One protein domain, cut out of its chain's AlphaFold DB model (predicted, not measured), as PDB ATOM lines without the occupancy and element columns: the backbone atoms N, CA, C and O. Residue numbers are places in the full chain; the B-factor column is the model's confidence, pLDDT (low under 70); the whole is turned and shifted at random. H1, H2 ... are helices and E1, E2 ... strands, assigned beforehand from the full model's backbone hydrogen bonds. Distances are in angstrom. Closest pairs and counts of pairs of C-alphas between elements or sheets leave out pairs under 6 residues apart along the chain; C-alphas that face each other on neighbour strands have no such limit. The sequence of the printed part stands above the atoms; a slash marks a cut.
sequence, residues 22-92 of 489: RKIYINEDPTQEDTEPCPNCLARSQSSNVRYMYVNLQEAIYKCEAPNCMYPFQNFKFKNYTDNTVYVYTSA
ATOM      1  N   ARG A  22     157.770 155.873 140.857       78.12
ATOM      2  CA  ARG A  22     158.078 155.367 139.511       78.12
ATOM      3  C   ARG A  22     157.248 154.123 139.206       78.12
ATOM      4  O   ARG A  22     157.056 153.263 140.069       78.12
ATOM      5  N   LYS A  23     156.773 154.028 137.966       83.62
ATOM      6  CA  LYS A  23     156.090 152.854 137.413       83.62
ATOM      7  C   LYS A  23     157.148 151.932 136.805       83.62
ATOM      8  O   LYS A  23     157.829 152.340 135.871       83.62
ATOM      9  N   ILE A  24     157.294 150.720 137.334       81.88
ATOM     10  CA  ILE A  24     158.191 149.692 136.791       81.88
ATOM     11  C   ILE A  24     157.328 148.642 136.100       81.88
ATOM     12  O   ILE A  24     156.455 148.056 136.739       81.88
ATOM     13  N   TYR A  25     157.557 148.412 134.810       84.50
ATOM     14  CA  TYR A  25     156.895 147.343 134.065       84.50
ATOM     15  C   TYR A  25     157.532 145.990 134.387       84.50
ATOM     16  O   TYR A  25     158.750 145.890 134.529       84.50
ATOM     17  N   ILE A  26     156.702 144.958 134.517       82.88
ATOM     18  CA  ILE A  26     157.119 143.587 134.808       82.88
ATOM     19  C   ILE A  26     156.800 142.723 133.589       82.88
ATOM     20  O   ILE A  26     155.677 142.744 133.085       82.88
ATOM     21  N   ASN A  27     157.783 141.937 133.150       75.69
ATOM     22  CA  ASN A  27     157.624 140.941 132.091       75.69
ATOM     23  C   ASN A  27     156.920 139.683 132.631       75.69
ATOM     24  O   ASN A  27     157.525 138.622 132.755       75.69
ATOM     25  N   GLU A  28     155.639 139.822 132.970       71.56
ATOM     26  CA  GLU A  28     154.724 138.714 133.260       71.56
ATOM     27  C   GLU A  28     153.780 138.504 132.075       71.56
ATOM     28  O   GLU A  28     153.323 139.480 131.476       71.56
ATOM     29  N   ASP A  29     153.481 137.246 131.727       68.00
ATOM     30  CA  ASP A  29     152.545 136.948 130.641       68.00
ATOM     31  C   ASP A  29     151.122 137.355 131.068       68.00
ATOM     32  O   ASP A  29     150.533 136.742 131.962       68.00
ATOM     33  N   PRO A  30     150.514 138.366 130.427       61.72
ATOM     34  CA  PRO A  30     149.202 138.864 130.813       61.72
ATOM     35  C   PRO A  30     148.065 137.890 130.491       61.72
ATOM     36  O   PRO A  30     146.931 138.119 130.917       61.72
ATOM     37  N   THR A  31     148.308 136.828 129.729       66.25
ATOM     38  CA  THR A  31     147.318 135.779 129.461       66.25
ATOM     39  C   THR A  31     147.326 134.682 130.524       66.25
ATOM     40  O   THR A  31     146.321 133.984 130.679       66.25
ATOM     41  N   GLN A  32     148.401 134.581 131.308       67.19
ATOM     42  CA  GLN A  32     148.524 133.638 132.408       67.19
ATOM     43  C   GLN A  32     148.028 134.284 133.713       67.19
ATOM     44  O   GLN A  32     148.694 135.114 134.328       67.19
ATOM     45  N   GLU A  33     146.821 133.915 134.157       65.38
ATOM     46  CA  GLU A  33     146.392 134.217 135.528       65.38
ATOM     47  C   GLU A  33     147.123 133.283 136.497       65.38
ATOM     48  O   GLU A  33     146.666 132.174 136.791       65.38
ATOM     49  N   ASP A  34     148.282 133.742 136.975       64.00
ATOM     50  CA  ASP A  34     149.067 133.036 137.979       64.00
ATOM     51  C   ASP A  34     148.210 132.743 139.212       64.00
ATOM     52  O   ASP A  34     147.785 133.619 139.967       64.00
ATOM     53  N   THR A  35     147.920 131.456 139.389       70.25
ATOM     54  CA  THR A  35     147.045 130.948 140.446       70.25
ATOM     55  C   THR A  35     147.870 130.720 141.715       70.25
ATOM     56  O   THR A  35     147.911 129.623 142.274       70.25
ATOM     57  N   GLU A  36     148.589 131.754 142.152       75.00
ATOM     58  CA  GLU A  36     149.438 131.679 143.337       75.00
ATOM     59  C   GLU A  36     148.585 131.653 144.615       75.00
ATOM     60  O   GLU A  36     147.645 132.448 144.760       75.00
ATOM     61  N   PRO A  37     148.900 130.782 145.590       79.38
ATOM     62  CA  PRO A  37     148.249 130.814 146.890       79.38
ATOM     63  C   PRO A  37     148.633 132.104 147.623       79.38
ATOM     64  O   PRO A  37     149.809 132.428 147.772       79.38
ATOM     65  N   CYS A  38     147.645 132.837 148.137       82.31
ATOM     66  CA  CYS A  38     147.899 134.058 148.896       82.31
ATOM     67  C   CYS A  38     148.736 133.749 150.150       82.31
ATOM     68  O   CYS A  38     148.259 132.988 150.999       82.31
ATOM     69  N   PRO A  39     149.912 134.379 150.360       77.88
ATOM     70  CA  PRO A  39     150.797 134.013 151.466       77.88
ATOM     71  C   PRO A  39     150.162 134.175 152.860       77.88
ATOM     72  O   PRO A  39     150.336 133.310 153.714       77.88
ATOM     73  N   ASN A  40     149.343 135.218 153.090       79.00
ATOM     74  CA  ASN A  40     148.617 135.377 154.368       79.00
ATOM     75  C   ASN A  40     147.561 134.293 154.593       79.00
ATOM     76  O   ASN A  40     147.281 133.922 155.732       79.00
ATOM     77  N   CYS A  41     146.917 133.839 153.521       82.25
ATOM     78  CA  CYS A  41     145.900 132.806 153.608       82.25
ATOM     79  C   CYS A  41     146.555 131.425 153.762       82.25
ATOM     80  O   CYS A  41     146.144 130.665 154.636       82.25
ATOM     81  N   LEU A  42     147.654 131.160 153.050       84.12
ATOM     82  CA  LEU A  42     148.487 129.968 153.208       84.12
ATOM     83  C   LEU A  42     149.021 129.833 154.645       84.12
ATOM     84  O   LEU A  42     148.866 128.777 155.257       84.12
ATOM     85  N   ALA A  43     149.531 130.921 155.236       82.94
ATOM     86  CA  ALA A  43     149.952 130.972 156.642       82.94
ATOM     87  C   ALA A  43     148.808 130.705 157.647       82.94
ATOM     88  O   ALA A  43     149.053 130.330 158.790       82.94
ATOM     89  N   ARG A  44     147.549 130.874 157.224       84.31
ATOM     90  CA  ARG A  44     146.330 130.561 157.993       84.31
ATOM     91  C   ARG A  44     145.689 129.226 157.585       84.31
ATOM     92  O   ARG A  44     144.517 129.026 157.892       84.31
ATOM     93  N   SER A  45     146.428 128.371 156.869       81.38
ATOM     94  CA  SER A  45     145.970 127.102 156.278       81.38
ATOM     95  C   SER A  45     144.705 127.210 155.404       81.38
ATOM     96  O   SER A  45     143.923 126.268 155.289       81.38
ATOM     97  N   GLN A  46     144.520 128.357 154.740       82.44
ATOM     98  CA  GLN A  46     143.441 128.626 153.786       82.44
ATOM     99  C   GLN A  46     143.969 128.582 152.347       82.44
ATOM    100  O   GLN A  46     144.876 129.328 151.983       82.44
ATOM    101  N   SER A  47     143.357 127.749 151.504       81.38
ATOM    102  CA  SER A  47     143.690 127.590 150.081       81.38
ATOM    103  C   SER A  47     143.042 128.677 149.210       81.38
ATOM    104  O   SER A  47     142.264 128.381 148.304       81.38
ATOM    105  N   SER A  48     143.274 129.944 149.546       83.25
ATOM    106  CA  SER A  48     142.745 131.085 148.791       83.25
ATOM    107  C   SER A  48     143.833 131.682 147.920       83.25
ATOM    108  O   SER A  48     144.908 132.014 148.418       83.25
ATOM    109  N   ASN A  49     143.539 131.833 146.635       81.81
ATOM    110  CA  ASN A  49     144.511 132.293 145.653       81.81
ATOM    111  C   ASN A  49     144.482 133.821 145.530       81.81
ATOM    112  O   ASN A  49     143.524 134.484 145.949       81.81
ATOM    113  N   VAL A  50     145.545 134.384 144.972       79.31
ATOM    114  CA  VAL A  50     145.573 135.779 144.530       79.31
ATOM    115  C   VAL A  50     145.012 135.854 143.108       79.31
ATOM    116  O   VAL A  50     145.140 134.914 142.331       79.31
ATOM    117  N   ARG A  51     144.309 136.942 142.786       78.31
ATOM    118  CA  ARG A  51     143.746 137.193 141.454       78.31
ATOM    119  C   ARG A  51     143.720 138.679 141.138       78.31
ATOM    120  O   ARG A  51     143.703 139.514 142.042       78.31
ATOM    121  N   TYR A  52     143.630 139.016 139.859       76.00
ATOM    122  CA  TYR A  52     143.377 140.388 139.438       76.00
ATOM    123  C   TYR A  52     141.938 140.805 139.784       76.00
ATOM    124  O   TYR A  52     140.965 140.157 139.398       76.00
ATOM    125  N   MET A  53     141.797 141.900 140.531       76.25
ATOM    126  CA  MET A  53     140.522 142.547 140.828       76.25
ATOM    127  C   MET A  53     140.496 143.918 140.152       76.25
ATOM    128  O   MET A  53     141.287 144.792 140.505       76.25
ATOM    129  N   TYR A  54     139.581 144.108 139.200       74.56
ATOM    130  CA  TYR A  54     139.368 145.392 138.529       74.56
ATOM    131  C   TYR A  54     139.102 146.506 139.547       74.56
ATOM    132  O   TYR A  54     138.219 146.385 140.399       74.56
ATOM    133  N   VAL A  55     139.864 147.591 139.433       77.50
ATOM    134  CA  VAL A  55     139.663 148.844 140.176       77.50
ATOM    135  C   VAL A  55     139.102 149.917 139.245       77.50
ATOM    136  O   VAL A  55     138.261 150.713 139.656       77.50
ATOM    137  N   ASN A  56     139.486 149.871 137.968       74.44
ATOM    138  CA  ASN A  56     138.897 150.645 136.883       74.44
ATOM    139  C   ASN A  56     138.701 149.733 135.650       74.44
ATOM    140  O   ASN A  56     139.188 148.605 135.616       74.44
ATOM    141  N   LEU A  57     138.024 150.222 134.610       72.50
ATOM    142  CA  LEU A  57     137.877 149.526 133.321       72.50
ATOM    143  C   LEU A  57     139.220 149.271 132.614       72.50
ATOM    144  O   LEU A  57     139.297 148.413 131.741       72.50
ATOM    145  N   GLN A  58     140.251 150.036 132.975       72.38
ATOM    146  CA  GLN A  58     141.599 149.948 132.415       72.38
ATOM    147  C   GLN A  58     142.571 149.203 133.340       72.38
ATOM    148  O   GLN A  58     143.492 148.577 132.838       72.38
ATOM    149  N   GLU A  59     142.357 149.205 134.660       76.50
ATOM    150  CA  GLU A  59     143.330 148.712 135.647       76.50
ATOM    151  C   GLU A  59     142.715 147.686 136.614       76.50
ATOM    152  O   GLU A  59     141.689 147.954 137.253       76.50
ATOM    153  N   ALA A  60     143.384 146.545 136.808       75.19
ATOM    154  CA  ALA A  60     143.180 145.685 137.981       75.19
ATOM    155  C   ALA A  60     144.390 145.687 138.902       75.19
ATOM    156  O   ALA A  60     145.523 145.892 138.474       75.19
ATOM    157  N   ILE A  61     144.113 145.363 140.161       78.19
ATOM    158  CA  ILE A  61     145.083 145.176 141.232       78.19
ATOM    159  C   ILE A  61     145.086 143.707 141.663       78.19
ATOM    160  O   ILE A  61     144.026 143.101 141.836       78.19
ATOM    161  N   TYR A  62     146.272 143.144 141.878       76.69
ATOM    162  CA  TYR A  62     146.453 141.801 142.430       76.69
ATOM    163  C   TYR A  62     145.970 141.744 143.895       76.69
ATOM    164  O   TYR A  62     146.490 142.437 144.770       76.69
ATOM    165  N   LYS A  63     144.931 140.946 144.171       79.81
ATOM    166  CA  LYS A  63     144.281 140.834 145.486       79.81
ATOM    167  C   LYS A  63     143.890 139.387 145.786       79.81
ATOM    168  O   LYS A  63     143.396 138.671 144.921       79.81
ATOM    169  N   CYS A  64     144.053 138.962 147.039       80.94
ATOM    170  CA  CYS A  64     143.550 137.665 147.493       80.94
ATOM    171  C   CYS A  64     142.024 137.553 147.324       80.94
ATOM    172  O   CYS A  64     141.276 138.490 147.616       80.94
ATOM    173  N   GLU A  65     141.560 136.379 146.896       79.75
ATOM    174  CA  GLU A  65     140.142 136.053 146.762       79.75
ATOM    175  C   GLU A  65     139.390 136.008 148.104       79.75
ATOM    176  O   GLU A  65     138.208 136.355 148.149       79.75
ATOM    177  N   ALA A  66     140.039 135.596 149.199       79.38
ATOM    178  CA  ALA A  66     139.336 135.372 150.460       79.38
ATOM    179  C   ALA A  66     138.759 136.669 151.061       79.38
ATOM    180  O   ALA A  66     139.481 137.658 151.220       79.38
ATOM    181  N   PRO A  67     137.488 136.653 151.518       72.69
ATOM    182  CA  PRO A  67     136.772 137.857 151.951       72.69
ATOM    183  C   PRO A  67     137.418 138.545 153.161       72.69
ATOM    184  O   PRO A  67     137.338 139.762 153.294       72.69
ATOM    185  N   ASN A  68     138.100 137.771 154.010       75.50
ATOM    186  CA  ASN A  68     138.743 138.236 155.243       75.50
ATOM    187  C   ASN A  68     140.273 138.390 155.099       75.50
ATOM    188  O   ASN A  68     140.979 138.538 156.097       75.50
ATOM    189  N   CYS A  69     140.802 138.277 153.877       76.12
ATOM    190  CA  CYS A  69     142.230 138.168 153.586       76.12
ATOM    191  C   CYS A  69     142.661 139.366 152.733       76.12
ATOM    192  O   CYS A  69     142.983 139.233 151.557       76.12
ATOM    193  N   MET A  70     142.667 140.562 153.325       68.38
ATOM    194  CA  MET A  70     143.280 141.740 152.703       68.38
ATOM    195  C   MET A  70     144.806 141.620 152.812       68.38
ATOM    196  O   MET A  70     145.427 142.243 153.669       68.38
ATOM    197  N   TYR A  71     145.389 140.728 152.004       62.09
ATOM    198  CA  TYR A  71     146.839 140.578 151.857       62.09
ATOM    199  C   TYR A  71     147.479 141.961 151.641       62.09
ATOM    200  O   TYR A  71     146.890 142.752 150.898       62.09
ATOM    201  N   PRO A  72     148.593 142.290 152.332       55.19
ATOM    202  CA  PRO A  72     149.098 143.653 152.434       55.19
ATOM    203  C   PRO A  72     149.210 144.360 151.087       55.19
ATOM    204  O   PRO A  72     149.722 143.823 150.107       55.19
ATOM    205  N   PHE A  73     148.776 145.619 151.100       54.69
ATOM    206  CA  PHE A  73     148.687 146.546 149.970       54.69
ATOM    207  C   PHE A  73     150.060 146.907 149.352       54.69
ATOM    208  O   PHE A  73     150.139 147.747 148.463       54.69
ATOM    209  N   GLN A  74     151.146 146.303 149.841       53.69
ATOM    210  CA  GLN A  74     152.535 146.612 149.495       53.69
ATOM    211  C   GLN A  74     152.992 145.948 148.181       53.69
ATOM    212  O   GLN A  74     153.901 146.456 147.539       53.69
ATOM    213  N   ASN A  75     152.332 144.866 147.745       58.00
ATOM    214  CA  ASN A  75     152.710 144.080 146.558       58.00
ATOM    215  C   ASN A  75     151.650 144.146 145.446       58.00
ATOM    216  O   ASN A  75     151.281 143.133 144.847       58.00
ATOM    217  N   PHE A  76     151.112 145.334 145.180       68.19
ATOM    218  CA  PHE A  76     150.175 145.514 144.077       68.19
ATOM    219  C   PHE A  76     150.897 145.490 142.732       68.19
ATOM    220  O   PHE A  76     151.372 146.511 142.244       68.19
ATOM    221  N   LYS A  77     150.905 144.307 142.112       75.56
ATOM    222  CA  LYS A  77     150.968 144.190 140.657       75.56
ATOM    223  C   LYS A  77     149.672 144.771 140.088       75.56
ATOM    224  O   LYS A  77     148.571 144.343 140.453       75.56
ATOM    225  N   PHE A  78     149.816 145.759 139.224       80.94
ATOM    226  CA  PHE A  78     148.752 146.363 138.440       80.94
ATOM    227  C   PHE A  78     148.793 145.774 137.039       80.94
ATOM    228  O   PHE A  78     149.870 145.530 136.502       80.94
ATOM    229  N   LYS A  79     147.626 145.580 136.434       82.31
ATOM    230  CA  LYS A  79     147.499 145.120 135.051       82.31
ATOM    231  C   LYS A  79     146.662 146.112 134.265       82.31
ATOM    232  O   LYS A  79     145.495 146.315 134.610       82.31
ATOM    233  N   ASN A  80     147.244 146.693 133.217       80.56
ATOM    234  CA  ASN A  80     146.487 147.444 132.225       80.56
ATOM    235  C   ASN A  80     145.834 146.459 131.241       80.56
ATOM    236  O   ASN A  80     146.537 145.675 130.610       80.56
ATOM    237  N   TYR A  81     144.513 146.509 131.076       78.00
ATOM    238  CA  TYR A  81     143.781 145.656 130.129       78.00
ATOM    239  C   TYR A  81     143.690 146.212 128.705       78.00
ATOM    240  O   TYR A  81     143.270 145.474 127.816       78.00
ATOM    241  N   THR A  82     144.058 147.475 128.455       80.31
ATOM    242  CA  THR A  82     144.139 147.982 127.071       80.31
ATOM    243  C   THR A  82     145.373 147.432 126.371       80.31
ATOM    244  O   THR A  82     145.279 146.942 125.249       80.31
ATOM    245  N   ASP A  83     146.504 147.454 127.078       80.38
ATOM    246  CA  ASP A  83     147.824 147.154 126.515       80.38
ATOM    247  C   ASP A  83     148.368 145.807 127.016       80.38
ATOM    248  O   ASP A  83     149.450 145.385 126.617       80.38
ATOM    249  N   ASN A  84     147.634 145.141 127.916       77.75
ATOM    250  CA  ASN A  84     148.037 143.908 128.592       77.75
ATOM    251  C   ASN A  84     149.407 144.012 129.303       77.75
ATOM    252  O   ASN A  84     150.121 143.024 129.431       77.75
ATOM    253  N   THR A  85     149.779 145.193 129.803       83.56
ATOM    254  CA  THR A  85     151.039 145.400 130.535       83.56
ATOM    255  C   THR A  85     150.852 145.231 132.041       83.56
ATOM    256  O   THR A  85     149.898 145.759 132.622       83.56
ATOM    257  N   VAL A  86     151.780 144.522 132.691       83.31
ATOM    258  CA  VAL A  86     151.850 144.396 134.157       83.31
ATOM    259  C   VAL A  86     152.898 145.374 134.699       83.31
ATOM    260  O   VAL A  86     153.941 145.583 134.078       83.31
ATOM    261  N   TYR A  87     152.624 146.026 135.828       83.12
ATOM    262  CA  TYR A  87     153.538 146.982 136.461       83.12
ATOM    263  C   TYR A  87     153.362 147.066 137.976       83.12
ATOM    264  O   TYR A  87     152.315 146.729 138.519       83.12
ATOM    265  N   VAL A  88     154.383 147.574 138.661       83.62
ATOM    266  CA  VAL A  88     154.361 147.908 140.090       83.62
ATOM    267  C   VAL A  88     154.815 149.356 140.269       83.62
ATOM    268  O   VAL A  88     155.707 149.843 139.572       83.62
ATOM    269  N   TYR A  89     154.196 150.054 141.218       78.62
ATOM    270  CA  TYR A  89     154.654 151.363 141.670       78.62
ATOM    271  C   TYR A  89     155.695 151.198 142.780       78.62
ATOM    272  O   TYR A  89     155.443 150.516 143.769       78.62
ATOM    273  N   THR A  90     156.852 151.843 142.638       75.50
ATOM    274  CA  THR A  90     157.895 151.895 143.679       75.50
ATOM    275  C   THR A  90     158.247 153.342 144.004       75.50
ATOM    276  O   THR A  90     158.035 154.232 143.175       75.50
ATOM    277  N   SER A  91     158.785 153.605 145.195       70.50
ATOM    278  CA  SER A  91     159.380 154.909 145.486       70.50
ATOM    279  C   SER A  91     160.562 155.157 144.546       70.50
ATOM    280  O   SER A  91     161.423 154.302 144.338       70.50
ATOM    281  N   ALA A  92     160.596 156.349 143.962       63.28
ATOM    282  CA  ALA A  92     161.762 156.888 143.282       63.28
ATOM    283  C   ALA A  92     162.597 157.683 144.295       63.28
ATOM    284  O   ALA A  92     162.762 158.899 144.175       63.28
TER     285      ALA A  92
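What this domain is: This is residues 22 to 92 of the 489 residues of an uncharacterized protein of Aedes aegypti (UniProt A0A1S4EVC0). Picture one strongly twisted sheet of five strands, with the first and last strands, E1 and E5, side by side at one end and the short helix H1 with its loops at the opposite end. Two long stretches without a named element, residues 27 to 38 and residues 65 to 76, reach between those ends. The printed part has 71 residues, with E1, H1, E2, E3, E4 and E5 in that order along the chain; the sheet's order is E1 - E5 - E4 - E3 - E2, all antiparallel. The class is mostly strand, though under half of the residues are in named elements. The whole is compact, with a radius of gyration of the C-alphas of 12.5 A and spans of 35 by 28 by 21 A.

Where its parts are: Find C-alpha 22 at (158.078, 155.367, 139.511); from there E1 runs through residues 22 to 26, 12.7 A long. Next look for H1 at residues 39 to 42, 5.0 A, beginning with C-alpha 39 at (150.797, 134.013, 151.466). E2 holds residues 50 to 54, 12.9 A, and E3 residues 59 to 64, 16.2 A. E4 takes residues 77 to 80, 10.1 A. E5 takes residues 86 to 91, 17.2 A, and ends with C-alpha 91 at (159.380, 154.909, 145.486).

How they stand to each other: Begin at the edge strand E1, antiparallel to E5 at 147 degrees, where N 24 and O 88 are 2.9 A apart, within hydrogen-bond range. Next to E5 is E4, antiparallel at 128 degrees; the two form a hairpin, with N 78 and O 87 at 2.8 A. E4 and E3 are a hairpin at 147 degrees, with N 79 and O 60 at 2.9 A. E3 and the other edge strand, E2, are also a hairpin at 147 degrees, with N 53 and O 61 at 2.8 A. The four strands E2, E3, E4 and E5 form a meander, each strand the antiparallel neighbour of the one before. E1 is apart from E2 and E3, and E2 is apart from E5. H1 is only just on the sheet, with 5 pairs of C-alphas within 10 A, and only grazes it with residues 39 to 41. H1 is too short for an O i to N i+4 pair, and its one O i to N i+3 pair is not within range.

The domain as a whole: The two C-alphas farthest apart are those of Ser 45 and Ala 92, 36.1 A. The first and last printed C-alphas, of Arg 22 and Ala 92, are 5.5 A apart. The printed part has no cut. The links from E1 to H1 and from E3 to E4 are long, with 12 residues each. The mean pLDDT of the printed part is 75.6; look for values under 70 at residues 29 to 34, 70 to 76 and 92.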